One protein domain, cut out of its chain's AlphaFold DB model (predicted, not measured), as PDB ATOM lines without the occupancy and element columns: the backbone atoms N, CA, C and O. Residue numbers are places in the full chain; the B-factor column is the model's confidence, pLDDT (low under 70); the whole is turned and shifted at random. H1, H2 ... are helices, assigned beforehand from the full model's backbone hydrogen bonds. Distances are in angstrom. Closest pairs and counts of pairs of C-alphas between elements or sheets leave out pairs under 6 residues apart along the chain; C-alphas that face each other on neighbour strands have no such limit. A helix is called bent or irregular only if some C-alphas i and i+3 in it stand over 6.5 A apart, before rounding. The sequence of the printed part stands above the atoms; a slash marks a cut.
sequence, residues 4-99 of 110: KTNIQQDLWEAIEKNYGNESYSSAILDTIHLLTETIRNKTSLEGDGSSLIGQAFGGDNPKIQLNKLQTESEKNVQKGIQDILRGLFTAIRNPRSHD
ATOM      1  N   LYS A   4     162.098 185.748 199.499       89.19
ATOM      2  CA  LYS A   4     163.541 185.813 199.223       89.19
ATOM      3  C   LYS A   4     164.402 186.049 200.468       89.19
ATOM      4  O   LYS A   4     165.501 185.522 200.550       89.19
ATOM      5  N   THR A   5     163.917 186.829 201.434       90.38
ATOM      6  CA  THR A   5     164.674 187.169 202.653       90.38
ATOM      7  C   THR A   5     164.470 186.174 203.797       90.38
ATOM      8  O   THR A   5     165.108 186.312 204.836       90.38
ATOM      9  N   ASN A   6     163.600 185.172 203.622       91.94
ATOM     10  CA  ASN A   6     163.188 184.233 204.671       91.94
ATOM     11  C   ASN A   6     163.559 182.770 204.373       91.94
ATOM     12  O   ASN A   6     163.220 181.884 205.156       91.94
ATOM     13  N   ILE A   7     164.231 182.501 203.251       93.62
ATOM     14  CA  ILE A   7     164.647 181.156 202.840       93.62
ATOM     15  C   ILE A   7     166.118 181.150 202.418       93.62
ATOM     16  O   ILE A   7     166.714 182.205 202.204       93.62
ATOM     17  N   GLN A   8     166.716 179.961 202.319       94.62
ATOM     18  CA  GLN A   8     168.096 179.834 201.855       94.62
ATOM     19  C   GLN A   8     168.243 180.295 200.397       94.62
ATOM     20  O   GLN A   8     167.306 180.195 199.602       94.62
ATOM     21  N   GLN A   9     169.422 180.823 200.061       95.38
ATOM     22  CA  GLN A   9     169.694 181.396 198.743       95.38
ATOM     23  C   GLN A   9     169.550 180.364 197.619       95.38
ATOM     24  O   GLN A   9     168.922 180.665 196.611       95.38
ATOM     25  N   ASP A  10     170.070 179.155 197.812       96.00
ATOM     26  CA  ASP A  10     169.951 178.040 196.867       96.00
ATOM     27  C   ASP A  10     168.487 177.657 196.608       96.00
ATOM     28  O   ASP A  10     168.081 177.454 195.464       96.00
ATOM     29  N   LEU A  11     167.660 177.639 197.657       96.75
ATOM     30  CA  LEU A  11     166.225 177.420 197.520       96.75
ATOM     31  C   LEU A  11     165.548 178.560 196.755       96.75
ATOM     32  O   LEU A  11     164.699 178.293 195.907       96.75
ATOM     33  N   TRP A  12     165.908 179.817 197.023       97.06
ATOM     34  CA  TRP A  12     165.373 180.942 196.256       97.06
ATOM     35  C   TRP A  12     165.748 180.843 194.774       97.06
ATOM     36  O   TRP A  12     164.867 180.946 193.925       97.06
ATOM     37  N   GLU A  13     167.020 180.593 194.469       96.75
ATOM     38  CA  GLU A  13     167.525 180.438 193.100       96.75
ATOM     39  C   GLU A  13     166.811 179.307 192.350       96.75
ATOM     40  O   GLU A  13     166.480 179.464 191.174       96.75
ATOM     41  N   ALA A  14     166.499 178.204 193.038       97.44
ATOM     42  CA  ALA A  14     165.757 177.092 192.454       97.44
ATOM     43  C   ALA A  14     164.315 177.462 192.065       97.44
ATOM     44  O   ALA A  14     163.810 176.951 191.068       97.44
ATOM     45  N   ILE A  15     163.642 178.342 192.820       97.62
ATOM     46  CA  ILE A  15     162.201 178.601 192.646       97.62
ATOM     47  C   ILE A  15     161.863 179.959 192.025       97.62
ATOM     48  O   ILE A  15     160.733 180.130 191.569       97.62
ATOM     49  N   GLU A  16     162.783 180.933 192.017       96.69
ATOM     50  CA  GLU A  16     162.514 182.350 191.704       96.69
ATOM     51  C   GLU A  16     161.738 182.521 190.395       96.69
ATOM     52  O   GLU A  16     160.735 183.237 190.350       96.69
ATOM     53  N   LYS A  17     162.146 181.799 189.346       97.50
ATOM     54  CA  LYS A  17     161.498 181.847 188.030       97.50
ATOM     55  C   LYS A  17     160.040 181.385 188.084       97.50
ATOM     56  O   LYS A  17     159.154 182.082 187.591       97.50
ATOM     57  N   ASN A  18     159.781 180.204 188.642       96.88
ATOM     58  CA  ASN A  18     158.436 179.628 188.664       96.88
ATOM     59  C   ASN A  18     157.533 180.337 189.674       96.88
ATOM     60  O   ASN A  18     156.362 180.579 189.386       96.88
ATOM     61  N   TYR A  19     158.090 180.761 190.807       94.75
ATOM     62  CA  TYR A  19     157.383 181.561 191.796       94.75
ATOM     63  C   TYR A  19     156.976 182.936 191.236       94.75
ATOM     64  O   TYR A  19     155.829 183.351 191.406       94.75
ATOM     65  N   GLY A  20     157.883 183.626 190.533       93.75
ATOM     66  CA  GLY A  20     157.623 184.932 189.915       93.75
ATOM     67  C   GLY A  20     156.584 184.893 188.790       93.75
ATOM     68  O   GLY A  20     155.828 185.846 188.628       93.75
ATOM     69  N   ASN A  21     156.492 183.772 188.071       95.38
ATOM     70  CA  ASN A  21     155.486 183.542 187.027       95.38
ATOM     71  C   ASN A  21     154.140 183.024 187.565       95.38
ATOM     72  O   ASN A  21     153.303 182.586 186.779       95.38
ATOM     73  N   GLU A  22     153.952 182.993 188.888       93.81
ATOM     74  CA  GLU A  22     152.782 182.394 189.549       93.81
ATOM     75  C   GLU A  22     152.559 180.908 189.192       93.81
ATOM     76  O   GLU A  22     151.482 180.349 189.398       93.81
ATOM     77  N   SER A  23     153.603 180.221 188.712       94.81
ATOM     78  CA  SER A  23     153.608 178.779 188.460       94.81
ATOM     79  C   SER A  23     153.930 178.034 189.758       94.81
ATOM     80  O   SER A  23     154.981 177.409 189.913       94.81
ATOM     81  N   TYR A  24     153.032 178.139 190.739       94.94
ATOM     82  CA  TYR A  24     153.291 177.677 192.104       94.94
ATOM     83  C   TYR A  24     153.477 176.164 192.212       94.94
ATOM     84  O   TYR A  24     154.330 175.718 192.975       94.94
ATOM     85  N   SER A  25     152.754 175.371 191.418       95.38
ATOM     86  CA  SER A  25     152.956 173.918 191.391       95.38
ATOM     87  C   SER A  25     154.364 173.566 190.910       95.38
ATOM     88  O   SER A  25     155.012 172.714 191.514       95.38
ATOM     89  N   SER A  26     154.883 174.282 189.909       96.31
ATOM     90  CA  SER A  26     156.261 174.116 189.435       96.31
ATOM     91  C   SER A  26     157.276 174.567 190.486       96.31
ATOM     92  O   SER A  26     158.209 173.831 190.767       96.31
ATOM     93  N   ALA A  27     157.052 175.702 191.158       96.69
ATOM     94  CA  ALA A  27     157.926 176.168 192.242       96.69
ATOM     95  C   ALA A  27     157.980 175.183 193.432       96.69
ATOM     96  O   ALA A  27     159.033 174.973 194.040       96.69
ATOM     97  N   ILE A  28     156.851 174.540 193.758       96.25
ATOM     98  CA  ILE A  28     156.798 173.460 194.753       96.25
ATOM     99  C   ILE A  28     157.608 172.259 194.264       96.25
ATOM    100  O   ILE A  28     158.390 171.704 195.031       96.25
ATOM    101  N   LEU A  29     157.457 171.856 192.999       97.44
ATOM    102  CA  LEU A  29     158.235 170.750 192.445       97.44
ATOM    103  C   LEU A  29     159.735 171.061 192.442       97.44
ATOM    104  O   LEU A  29     160.496 170.198 192.866       97.44
ATOM    105  N   ASP A  30     160.167 172.263 192.062       98.00
ATOM    106  CA  ASP A  30     161.577 172.680 192.108       98.00
ATOM    107  C   ASP A  30     162.147 172.587 193.530       98.00
ATOM    108  O   ASP A  30     163.232 172.045 193.738       98.00
ATOM    109  N   THR A  31     161.368 173.012 194.534       97.56
ATOM    110  CA  THR A  31     161.730 172.854 195.955       97.56
ATOM    111  C   THR A  31     161.967 171.384 196.312       97.56
ATOM    112  O   THR A  31     162.940 171.049 196.990       97.56
ATOM    113  N   ILE A  32     161.087 170.483 195.859       97.88
ATOM    114  CA  ILE A  32     161.226 169.050 196.140       97.88
ATOM    115  C   ILE A  32     162.411 168.443 195.381       97.88
ATOM    116  O   ILE A  32     163.101 167.592 195.941       97.88
ATOM    117  N   HIS A  33     162.693 168.881 194.153       97.81
ATOM    118  CA  HIS A  33     163.875 168.433 193.412       97.81
ATOM    119  C   HIS A  33     165.159 168.819 194.150       97.81
ATOM    120  O   HIS A  33     165.964 167.932 194.438       97.81
ATOM    121  N   LEU A  34     165.294 170.080 194.575       98.19
ATOM    122  CA  LEU A  34     166.449 170.539 195.353       98.19
ATOM    123  C   LEU A  34     166.616 169.751 196.664       98.19
ATOM    124  O   LEU A  34     167.720 169.317 197.002       98.19
ATOM    125  N   LEU A  35     165.521 169.509 197.394       97.81
ATOM    126  CA  LEU A  35     165.538 168.681 198.605       97.81
ATOM    127  C   LEU A  35     166.018 167.253 198.309       97.81
ATOM    128  O   LEU A  35     166.843 166.704 199.042       97.81
ATOM    129  N   THR A  36     165.510 166.650 197.234       97.88
ATOM    130  CA  THR A  36     165.851 165.282 196.828       97.88
ATOM    131  C   THR A  36     167.331 165.178 196.471       97.88
ATOM    132  O   THR A  36     168.020 164.293 196.978       97.88
ATOM    133  N   GLU A  37     167.847 166.103 195.662       98.19
ATOM    134  CA  GLU A  37     169.267 166.168 195.306       98.19
ATOM    135  C   GLU A  37     170.151 166.389 196.530       98.19
ATOM    136  O   GLU A  37     171.149 165.694 196.705       98.19
ATOM    137  N   THR A  38     169.747 167.276 197.441       97.94
ATOM    138  CA  THR A  38     170.469 167.509 198.697       97.94
ATOM    139  C   THR A  38     170.605 166.225 199.515       97.94
ATOM    140  O   THR A  38     171.680 165.932 200.043       97.94
ATOM    141  N   ILE A  39     169.535 165.430 199.607       98.50
ATOM    142  CA  ILE A  39     169.555 164.149 200.320       98.50
ATOM    143  C   ILE A  39     170.473 163.150 199.611       98.50
ATOM    144  O   ILE A  39     171.319 162.546 200.271       98.50
ATOM    145  N   ARG A  40     170.356 162.993 198.286       98.62
ATOM    146  CA  ARG A  40     171.220 162.086 197.508       98.62
ATOM    147  C   ARG A  40     172.694 162.459 197.670       98.62
ATOM    148  O   ARG A  40     173.496 161.612 198.053       98.62
ATOM    149  N   ASN A  41     173.029 163.741 197.534       98.19
ATOM    150  CA  ASN A  41     174.395 164.251 197.681       98.19
ATOM    151  C   ASN A  41     174.979 163.993 199.079       98.19
ATOM    152  O   ASN A  41     176.161 163.686 199.207       98.19
ATOM    153  N   LYS A  42     174.162 164.077 200.137       98.06
ATOM    154  CA  LYS A  42     174.609 163.818 201.519       98.06
ATOM    155  C   LYS A  42     174.762 162.336 201.861       98.06
ATOM    156  O   LYS A  42     175.436 162.013 202.832       98.06
ATOM    157  N   THR A  43     174.105 161.445 201.125       98.31
ATOM    158  CA  THR A  43     173.950 160.033 201.522       98.31
ATOM    159  C   THR A  43     174.536 159.036 200.529       98.31
ATOM    160  O   THR A  43     174.675 157.850 200.871       98.31
ATOM    161  N   SER A  44     174.839 159.511 199.316       98.12
ATOM    162  CA  SER A  44     175.140 158.717 198.122       98.12
ATOM    163  C   SER A  44     174.066 157.667 197.822       98.12
ATOM    164  O   SER A  44     174.365 156.602 197.288       98.12
ATOM    165  N   LEU A  45     172.826 157.925 198.244       98.00
ATOM    166  CA  LEU A  45     171.685 157.076 197.929       98.00
ATOM    167  C   LEU A  45     171.128 157.432 196.558       98.00
ATOM    168  O   LEU A  45     171.036 158.602 196.195       98.00
ATOM    169  N   GLU A  46     170.649 156.403 195.872       94.62
ATOM    170  CA  GLU A  46     169.836 156.529 194.671       94.62
ATOM    171  C   GLU A  46     168.345 156.387 195.006       94.62
ATOM    172  O   GLU A  46     167.954 155.927 196.084       94.62
ATOM    173  N   GLY A  47     167.489 156.751 194.053       95.06
ATOM    174  CA  GLY A  47     166.035 156.615 194.177       95.06
ATOM    175  C   GLY A  47     165.334 157.905 194.593       95.06
ATOM    176  O   GLY A  47     165.935 158.974 194.613       95.06
ATOM    177  N   ASP A  48     164.032 157.832 194.856       96.25
ATOM    178  CA  ASP A  48     163.148 158.995 195.010       96.25
ATOM    179  C   ASP A  48     162.043 158.724 196.049       96.25
ATOM    180  O   ASP A  48     161.836 157.591 196.505       96.25
ATOM    181  N   GLY A  49     161.307 159.767 196.418       96.00
ATOM    182  CA  GLY A  49     160.066 159.627 197.159       96.00
ATOM    183  C   GLY A  49     160.232 159.161 198.601       96.00
ATOM    184  O   GLY A  49     161.280 159.265 199.238       96.00
ATOM    185  N   SER A  50     159.152 158.566 199.105       95.62
ATOM    186  CA  SER A  50     159.065 157.980 200.448       95.62
ATOM    187  C   SER A  50     160.157 156.931 200.721       95.62
ATOM    188  O   SER A  50     160.588 156.776 201.864       95.62
ATOM    189  N   SER A  51     160.627 156.235 199.676       96.94
ATOM    190  CA  SER A  51     161.716 155.255 199.777       96.94
ATOM    191  C   SER A  51     163.055 155.922 200.091       96.94
ATOM    192  O   SER A  51     163.714 155.524 201.052       96.94
ATOM    193  N   LEU A  52     163.425 156.977 199.350       98.50
ATOM    194  CA  LEU A  52     164.660 157.730 199.595       98.50
ATOM    195  C   LEU A  52     164.686 158.303 201.018       98.50
ATOM    196  O   LEU A  52     165.676 158.147 201.729       98.50
ATOM    197  N   ILE A  53     163.576 158.897 201.471       98.50
ATOM    198  CA  ILE A  53     163.465 159.425 202.840       98.50
ATOM    199  C   ILE A  53     163.626 158.312 203.883       98.50
ATOM    200  O   ILE A  53     164.318 158.493 204.884       98.50
ATOM    201  N   GLY A  54     163.008 157.151 203.647       98.06
ATOM    202  CA  GLY A  54     163.138 155.983 204.513       98.06
ATOM    203  C   GLY A  54     164.583 155.518 204.674       98.06
ATOM    204  O   GLY A  54     165.014 155.277 205.797       98.06
ATOM    205  N   GLN A  55     165.329 155.449 203.572       98.38
ATOM    206  CA  GLN A  55     166.736 155.043 203.567       98.38
ATOM    207  C   GLN A  55     167.669 156.107 204.169       98.38
ATOM    208  O   GLN A  55     168.671 155.766 204.794       98.38
ATOM    209  N   ALA A  56     167.356 157.392 203.987       98.69
ATOM    210  CA  ALA A  56     168.191 158.486 204.471       98.69
ATOM    211  C   ALA A  56     168.026 158.742 205.978       98.69
ATOM    212  O   ALA A  56     169.024 158.913 206.675       98.69
ATOM    213  N   PHE A  57     166.789 158.762 206.482       98.56
ATOM    214  CA  PHE A  57     166.477 159.208 207.847       98.56
ATOM    215  C   PHE A  57     165.979 158.098 208.780       98.56
ATOM    216  O   PHE A  57     165.857 158.342 209.977       98.56
ATOM    217  N   GLY A  58     165.644 156.916 208.258       96.88
ATOM    218  CA  GLY A  58     165.083 155.818 209.045       96.88
ATOM    219  C   GLY A  58     166.119 154.834 209.590       96.88
ATOM    220  O   GLY A  58     167.287 154.847 209.209       96.88
ATOM    221  N   GLY A  59     165.636 153.927 210.443       93.38
ATOM    222  CA  GLY A  59     166.436 152.877 211.075       93.38
ATOM    223  C   GLY A  59     167.193 153.350 212.319       93.38
ATOM    224  O   GLY A  59     167.174 154.530 212.663       93.38
ATOM    225  N   ASP A  60     167.863 152.410 212.990       91.69
ATOM    226  CA  ASP A  60     168.630 152.687 214.215       91.69
ATOM    227  C   ASP A  60     169.939 153.448 213.946       91.69
ATOM    228  O   ASP A  60     170.487 154.081 214.845       91.69
ATOM    229  N   ASN A  61     170.434 153.395 212.704       95.25
ATOM    230  CA  ASN A  61     171.641 154.085 212.254       95.25
ATOM    231  C   ASN A  61     171.379 154.803 210.913       95.25
ATOM    232  O   ASN A  61     171.752 154.282 209.855       95.25
ATOM    233  N   PRO A  62     170.675 155.949 210.927       97.88
ATOM    234  CA  PRO A  62     170.307 156.663 209.709       97.88
ATOM    235  C   PRO A  62     171.536 157.277 209.028       97.88
ATOM    236  O   PRO A  62     172.465 157.740 209.687       97.88
ATOM    237  N   LYS A  63     171.523 157.355 207.691       98.44
ATOM    238  CA  LYS A  63     172.595 158.024 206.929       98.44
ATOM    239  C   LYS A  63     172.631 159.533 207.175       98.44
ATOM    240  O   LYS A  63     173.701 160.131 207.134       98.44
ATOM    241  N   ILE A  64     171.473 160.144 207.429       98.50
ATOM    242  CA  ILE A  64     171.349 161.522 207.904       98.50
ATOM    243  C   ILE A  64     170.859 161.485 209.348       98.50
ATOM    244  O   ILE A  64     169.668 161.330 209.626       98.50
ATOM    245  N   GLN A  65     171.804 161.654 210.264       98.19
ATOM    246  CA  GLN A  65     171.552 161.761 211.692       98.19
ATOM    247  C   GLN A  65     171.320 163.234 212.076       98.19
ATOM    248  O   GLN A  65     172.178 164.082 211.837       98.19
ATOM    249  N   LEU A  66     170.159 163.545 212.661       97.88
ATOM    250  CA  LEU A  66     169.751 164.925 212.975       97.88
ATOM    251  C   LEU A  66     170.247 165.434 214.336       97.88
ATOM    252  O   LEU A  66     170.344 166.639 214.555       97.88
ATOM    253  N   ASN A  67     170.513 164.526 215.270       97.50
ATOM    254  CA  ASN A  67     170.951 164.807 216.641       97.50
ATOM    255  C   ASN A  67     171.707 163.584 217.194       97.50
ATOM    256  O   ASN A  67     172.047 162.690 216.431       97.50
ATOM    257  N   LYS A  68     171.994 163.491 218.498       97.88
ATOM    258  CA  LYS A  68     172.836 162.401 219.028       97.88
ATOM    259  C   LYS A  68     172.135 161.041 219.142       97.88
ATOM    260  O   LYS A  68     172.830 160.054 219.363       97.88
ATOM    261  N   LEU A  69     170.808 160.972 218.988       97.50
ATOM    262  CA  LEU A  69     169.994 159.749 219.112       97.50
ATOM    263  C   LEU A  69     170.156 159.008 220.455       97.50
ATOM    264  O   LEU A  69     169.912 157.803 220.542       97.50
ATOM    265  N   GLN A  70     170.557 159.710 221.518       97.81
ATOM    266  CA  GLN A  70     170.807 159.109 222.830       97.81
ATOM    267  C   GLN A  70     169.521 159.003 223.647       97.81
ATOM    268  O   GLN A  70     169.295 158.004 224.328       97.81
ATOM    269  N   THR A  71     168.665 160.020 223.560       98.31
ATOM    270  CA  THR A  71     167.398 160.080 224.300       98.31
ATOM    271  C   THR A  71     166.207 159.650 223.445       98.31
ATOM    272  O   THR A  71     166.249 159.688 222.215       98.31
ATOM    273  N   GLU A  72     165.107 159.266 224.093       98.38
ATOM    274  CA  GLU A  72     163.845 158.982 223.399       98.38
ATOM    275  C   GLU A  72     163.342 160.209 222.624       98.38
ATOM    276  O   GLU A  72     162.967 160.090 221.462       98.38
ATOM    277  N   SER A  73     163.433 161.406 223.212       98.56
ATOM    278  CA  SER A  73     163.074 162.661 222.543       98.56
ATOM    279  C   SER A  73     163.880 162.894 221.263       98.56
ATOM    280  O   SER A  73     163.324 163.271 220.237       98.56
ATOM    281  N   GLU A  74     165.187 162.632 221.294       98.38
ATOM    282  CA  GLU A  74     166.058 162.740 220.121       98.38
ATOM    283  C   GLU A  74     165.679 161.749 219.013       98.38
ATOM    284  O   GLU A  74     165.596 162.133 217.841       98.38
ATOM    285  N   LYS A  75     165.385 160.497 219.381       98.50
ATOM    286  CA  LYS A  75     164.894 159.470 218.449       98.50
ATOM    287  C   LYS A  75     163.528 159.843 217.869       98.50
ATOM    288  O   LYS A  75     163.301 159.668 216.674       98.50
ATOM    289  N   ASN A  76     162.650 160.430 218.680       98.44
ATOM    290  CA  ASN A  76     161.346 160.915 218.240       98.44
ATOM    291  C   ASN A  76     161.470 162.086 217.259       98.44
ATOM    292  O   ASN A  76     160.715 162.135 216.293       98.44
ATOM    293  N   VAL A  77     162.446 162.986 217.429       98.62
ATOM    294  CA  VAL A  77     162.743 164.029 216.427       98.62
ATOM    295  C   VAL A  77     163.188 163.405 215.104       98.62
ATOM    296  O   VAL A  77     162.665 163.775 214.054       98.62
ATOM    297  N   GLN A  78     164.103 162.428 215.139       98.62
ATOM    298  CA  GLN A  78     164.552 161.715 213.937       98.62
ATOM    299  C   GLN A  78     163.373 161.073 213.195       98.62
ATOM    300  O   GLN A  78     163.183 161.296 211.997       98.62
ATOM    301  N   LYS A  79     162.542 160.328 213.930       98.50
ATOM    302  CA  LYS A  79     161.356 159.664 213.392       98.50
ATOM    303  C   LYS A  79     160.317 160.662 212.873       98.50
ATOM    304  O   LYS A  79     159.797 160.488 211.775       98.50
ATOM    305  N   GLY A  80     160.063 161.736 213.615       98.62
ATOM    306  CA  GLY A  80     159.115 162.778 213.233       98.62
ATOM    307  C   GLY A  80     159.510 163.475 211.935       98.62
ATOM    308  O   GLY A  80     158.675 163.638 211.049       98.62
ATOM    309  N   ILE A  81     160.792 163.820 211.766       98.56
ATOM    310  CA  ILE A  81     161.282 164.411 210.514       98.56
ATOM    311  C   ILE A  81     161.195 163.414 209.356       98.56
ATOM    312  O   ILE A  81     160.740 163.795 208.276       98.56
ATOM    313  N   GLN A  82     161.548 162.142 209.573       98.62
ATOM    314  CA  GLN A  82     161.337 161.097 208.568       98.62
ATOM    315  C   GLN A  82     159.868 161.068 208.114       98.62
ATOM    316  O   GLN A  82     159.595 161.075 206.915       98.62
ATOM    317  N   ASP A  83     158.919 161.060 209.047       98.62
ATOM    318  CA  ASP A  83     157.495 160.935 208.731       98.62
ATOM    319  C   ASP A  83     156.929 162.194 208.060       98.62
ATOM    320  O   ASP A  83     156.196 162.077 207.075       98.62
ATOM    321  N   ILE A  84     157.334 163.391 208.498       98.62
ATOM    322  CA  ILE A  84     156.964 164.662 207.854       98.62
ATOM    323  C   ILE A  84     157.452 164.692 206.408       98.62
ATOM    324  O   ILE A  84     156.679 165.010 205.506       98.62
ATOM    325  N   LEU A  85     158.711 164.325 206.161       98.50
ATOM    326  CA  LEU A  85     159.268 164.302 204.811       98.50
ATOM    327  C   LEU A  85     158.565 163.260 203.932       98.50
ATOM    328  O   LEU A  85     158.221 163.549 202.788       98.50
ATOM    329  N   ARG A  86     158.253 162.068 204.455       98.38
ATOM    330  CA  ARG A  86     157.451 161.077 203.709       98.38
ATOM    331  C   ARG A  86     156.050 161.605 203.398       98.38
ATOM    332  O   ARG A  86     155.548 161.376 202.294       98.38
ATOM    333  N   GLY A  87     155.445 162.332 204.337       97.94
ATOM    334  CA  GLY A  87     154.180 163.037 204.159       97.94
ATOM    335  C   GLY A  87     154.260 164.108 203.073       97.94
ATOM    336  O   GLY A  87     153.404 164.137 202.195       97.94
ATOM    337  N   LEU A  88     155.323 164.916 203.054       97.81
ATOM    338  CA  LEU A  88     155.570 165.923 202.020       97.81
ATOM    339  C   LEU A  88     155.605 165.287 200.624       97.81
ATOM    340  O   LEU A  88     154.941 165.763 199.706       97.81
ATOM    341  N   PHE A  89     156.302 164.162 200.460       96.88
ATOM    342  CA  PHE A  89     156.306 163.473 199.170       96.88
ATOM    343  C   PHE A  89     154.938 162.888 198.816       96.88
ATOM    344  O   PHE A  89     154.464 163.063 197.699       96.88
ATOM    345  N   THR A  90     154.287 162.217 199.763       96.25
ATOM    346  CA  THR A  90     153.053 161.471 199.487       96.25
ATOM    347  C   THR A  90     151.853 162.393 199.268       96.25
ATOM    348  O   THR A  90     151.078 162.171 198.345       96.25
ATOM    349  N   ALA A  91     151.704 163.432 200.092       95.81
ATOM    350  CA  ALA A  91     150.543 164.319 200.086       95.81
ATOM    351  C   ALA A  91     150.738 165.579 199.233       95.81
ATOM    352  O   ALA A  91     149.762 166.112 198.713       95.81
ATOM    353  N   ILE A  92     151.975 166.073 199.087       95.56
ATOM    354  CA  ILE A  92     152.244 167.327 198.366       95.56
ATOM    355  C   ILE A  92     152.882 167.042 197.005       95.56
ATOM    356  O   ILE A  92     152.310 167.396 195.973       95.56
ATOM    357  N   ARG A  93     154.041 166.381 196.960       96.06
ATOM    358  CA  ARG A  93     154.760 166.193 195.689       96.06
ATOM    359  C   ARG A  93     154.044 165.251 194.726       96.06
ATOM    360  O   ARG A  93     153.923 165.574 193.547       96.06
ATOM    361  N   ASN A  94     153.620 164.080 195.194       95.19
ATOM    362  CA  ASN A  94     153.110 163.018 194.326       95.19
ATOM    363  C   ASN A  94     151.859 163.441 193.540       95.19
ATOM    364  O   ASN A  94     151.875 163.259 192.325       95.19
ATOM    365  N   PRO A  95     150.841 164.091 194.143       95.00
ATOM    366  CA  PRO A  95     149.703 164.602 193.376       95.00
ATOM    367  C   PRO A  95     150.108 165.585 192.271       95.00
ATOM    368  O   PRO A  95     149.566 165.526 191.177       95.00
ATOM    369  N   ARG A  96     151.111 166.440 192.522       94.56
ATOM    370  CA  ARG A  96     151.644 167.399 191.535       94.56
ATOM    371  C   ARG A  96     152.479 166.750 190.430       94.56
ATOM    372  O   ARG A  96     152.698 167.375 189.403       94.56
ATOM    373  N   SER A  97     152.989 165.539 190.661       92.69
ATOM    374  CA  SER A  97     153.855 164.824 189.710       92.69
ATOM    375  C   SER A  97     153.108 163.780 188.883       92.69
ATOM    376  O   SER A  97     153.575 163.416 187.808       92.69
ATOM    377  N   HIS A  98     151.992 163.257 189.393       90.19
ATOM    378  CA  HIS A  98     151.238 162.181 188.747       90.19
ATOM    379  C   HIS A  98     149.947 162.660 188.080       90.19
ATOM    380  O   HIS A  98     149.546 162.056 187.091       90.19
ATOM    381  N   ASP A  99     149.350 163.752 188.565       90.00
ATOM    382  CA  ASP A  99     148.089 164.289 188.056       90.00
ATOM    383  C   ASP A  99     148.201 165.784 187.722       90.00
ATOM    384  O   ASP A  99     149.137 166.478 188.125       90.00
TER     385      ASP A  99
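Overview. This is residues 4 to 99 of the 110 residues of the protein "Hypoth_Ymh domain-containing protein" of Paenibacillus glacialis (UniProt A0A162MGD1). Two helical hairpins pack together: H1 with H2, then H3 alongside the long H4. H2 and H4 make a V, meeting where the first half of H2 reaches the last residues of H4; H3 sits in the opening of the V along H4, and H1 covers H2 on the side away from the H3 and H4 pair. The printed part has 96 residues with four named helices, H1 H2 H3 H4 along the chain, and no named strand; its class is all helix. It is only just compact, close to loose, with a radius of gyration of the C-alphas of 14.7 A, and it spans 46 by 32 by 24 A.

Arrangement. H1, residues 9 to 20, and H2, residues 24 to 43, form a helical hairpin. They touch, closest at the C-alphas of Ile 15 and Ala 27, 4.9 A apart, with a shallow tilt of 22 degrees, opposite ways. H3, residues 49 to 57, is close to H2 but not clearly touching it; their closest C-alphas, those of Thr 43 and Ala 56, are 6.7 A apart. These two helices run the same way at a tilt of 37 degrees, only just steep. H4, residues 72 to 98, forms a second helical hairpin with H3. Residues 78 to 90 of H4 touch H3, closest at the C-alphas of Ser 50 and Arg 86, 4.8 A apart, with a shallow tilt of 20 degrees, opposite ways. Residues 25 to 32 of H2 touch residues 93 to 97 of H4, closest at the C-alphas of Leu 29 and Arg 93, 6.6 A apart, with a steep tilt of 46 degrees, opposite ways. Two of these three touching pairs are at a shallow tilt, and the helix packing is only just mostly aligned. H1 is apart from H3 and from H4. Each O i to N i+4 pair is within hydrogen-bond range in H2 and H3, while 6 of 8 are in H1 and 20 of 23 in H4.

Along the chain. H1 begins at C-alpha 9, (169.694, 181.396, 198.743), and is irregular: C-alphas 14 and 17 are 7.8 A apart. H2 measures 28.8 A from its first to its last C-alpha, H1 15.4 A and H3 12.5 A. H4 runs 37.0 A, from C-alpha 72 at (163.845, 158.982, 223.399) to C-alpha 98 at (151.238, 162.181, 188.747). It is neither bent nor irregular, but only just: C-alphas 91 and 94 are 6.4 A apart.

Size, cuts and confidence. The two C-alphas farthest apart, those of Asn 21 and Gln 70, are 46.0 A apart. The printed part, residues 4 to 99, has no cut. The links H1 to H2 and H2 to H3 are tight; the link H3 to H4, residues 58 to 71, is long. The mean pLDDT of the printed part is 96.7, and no printed residue is under 70.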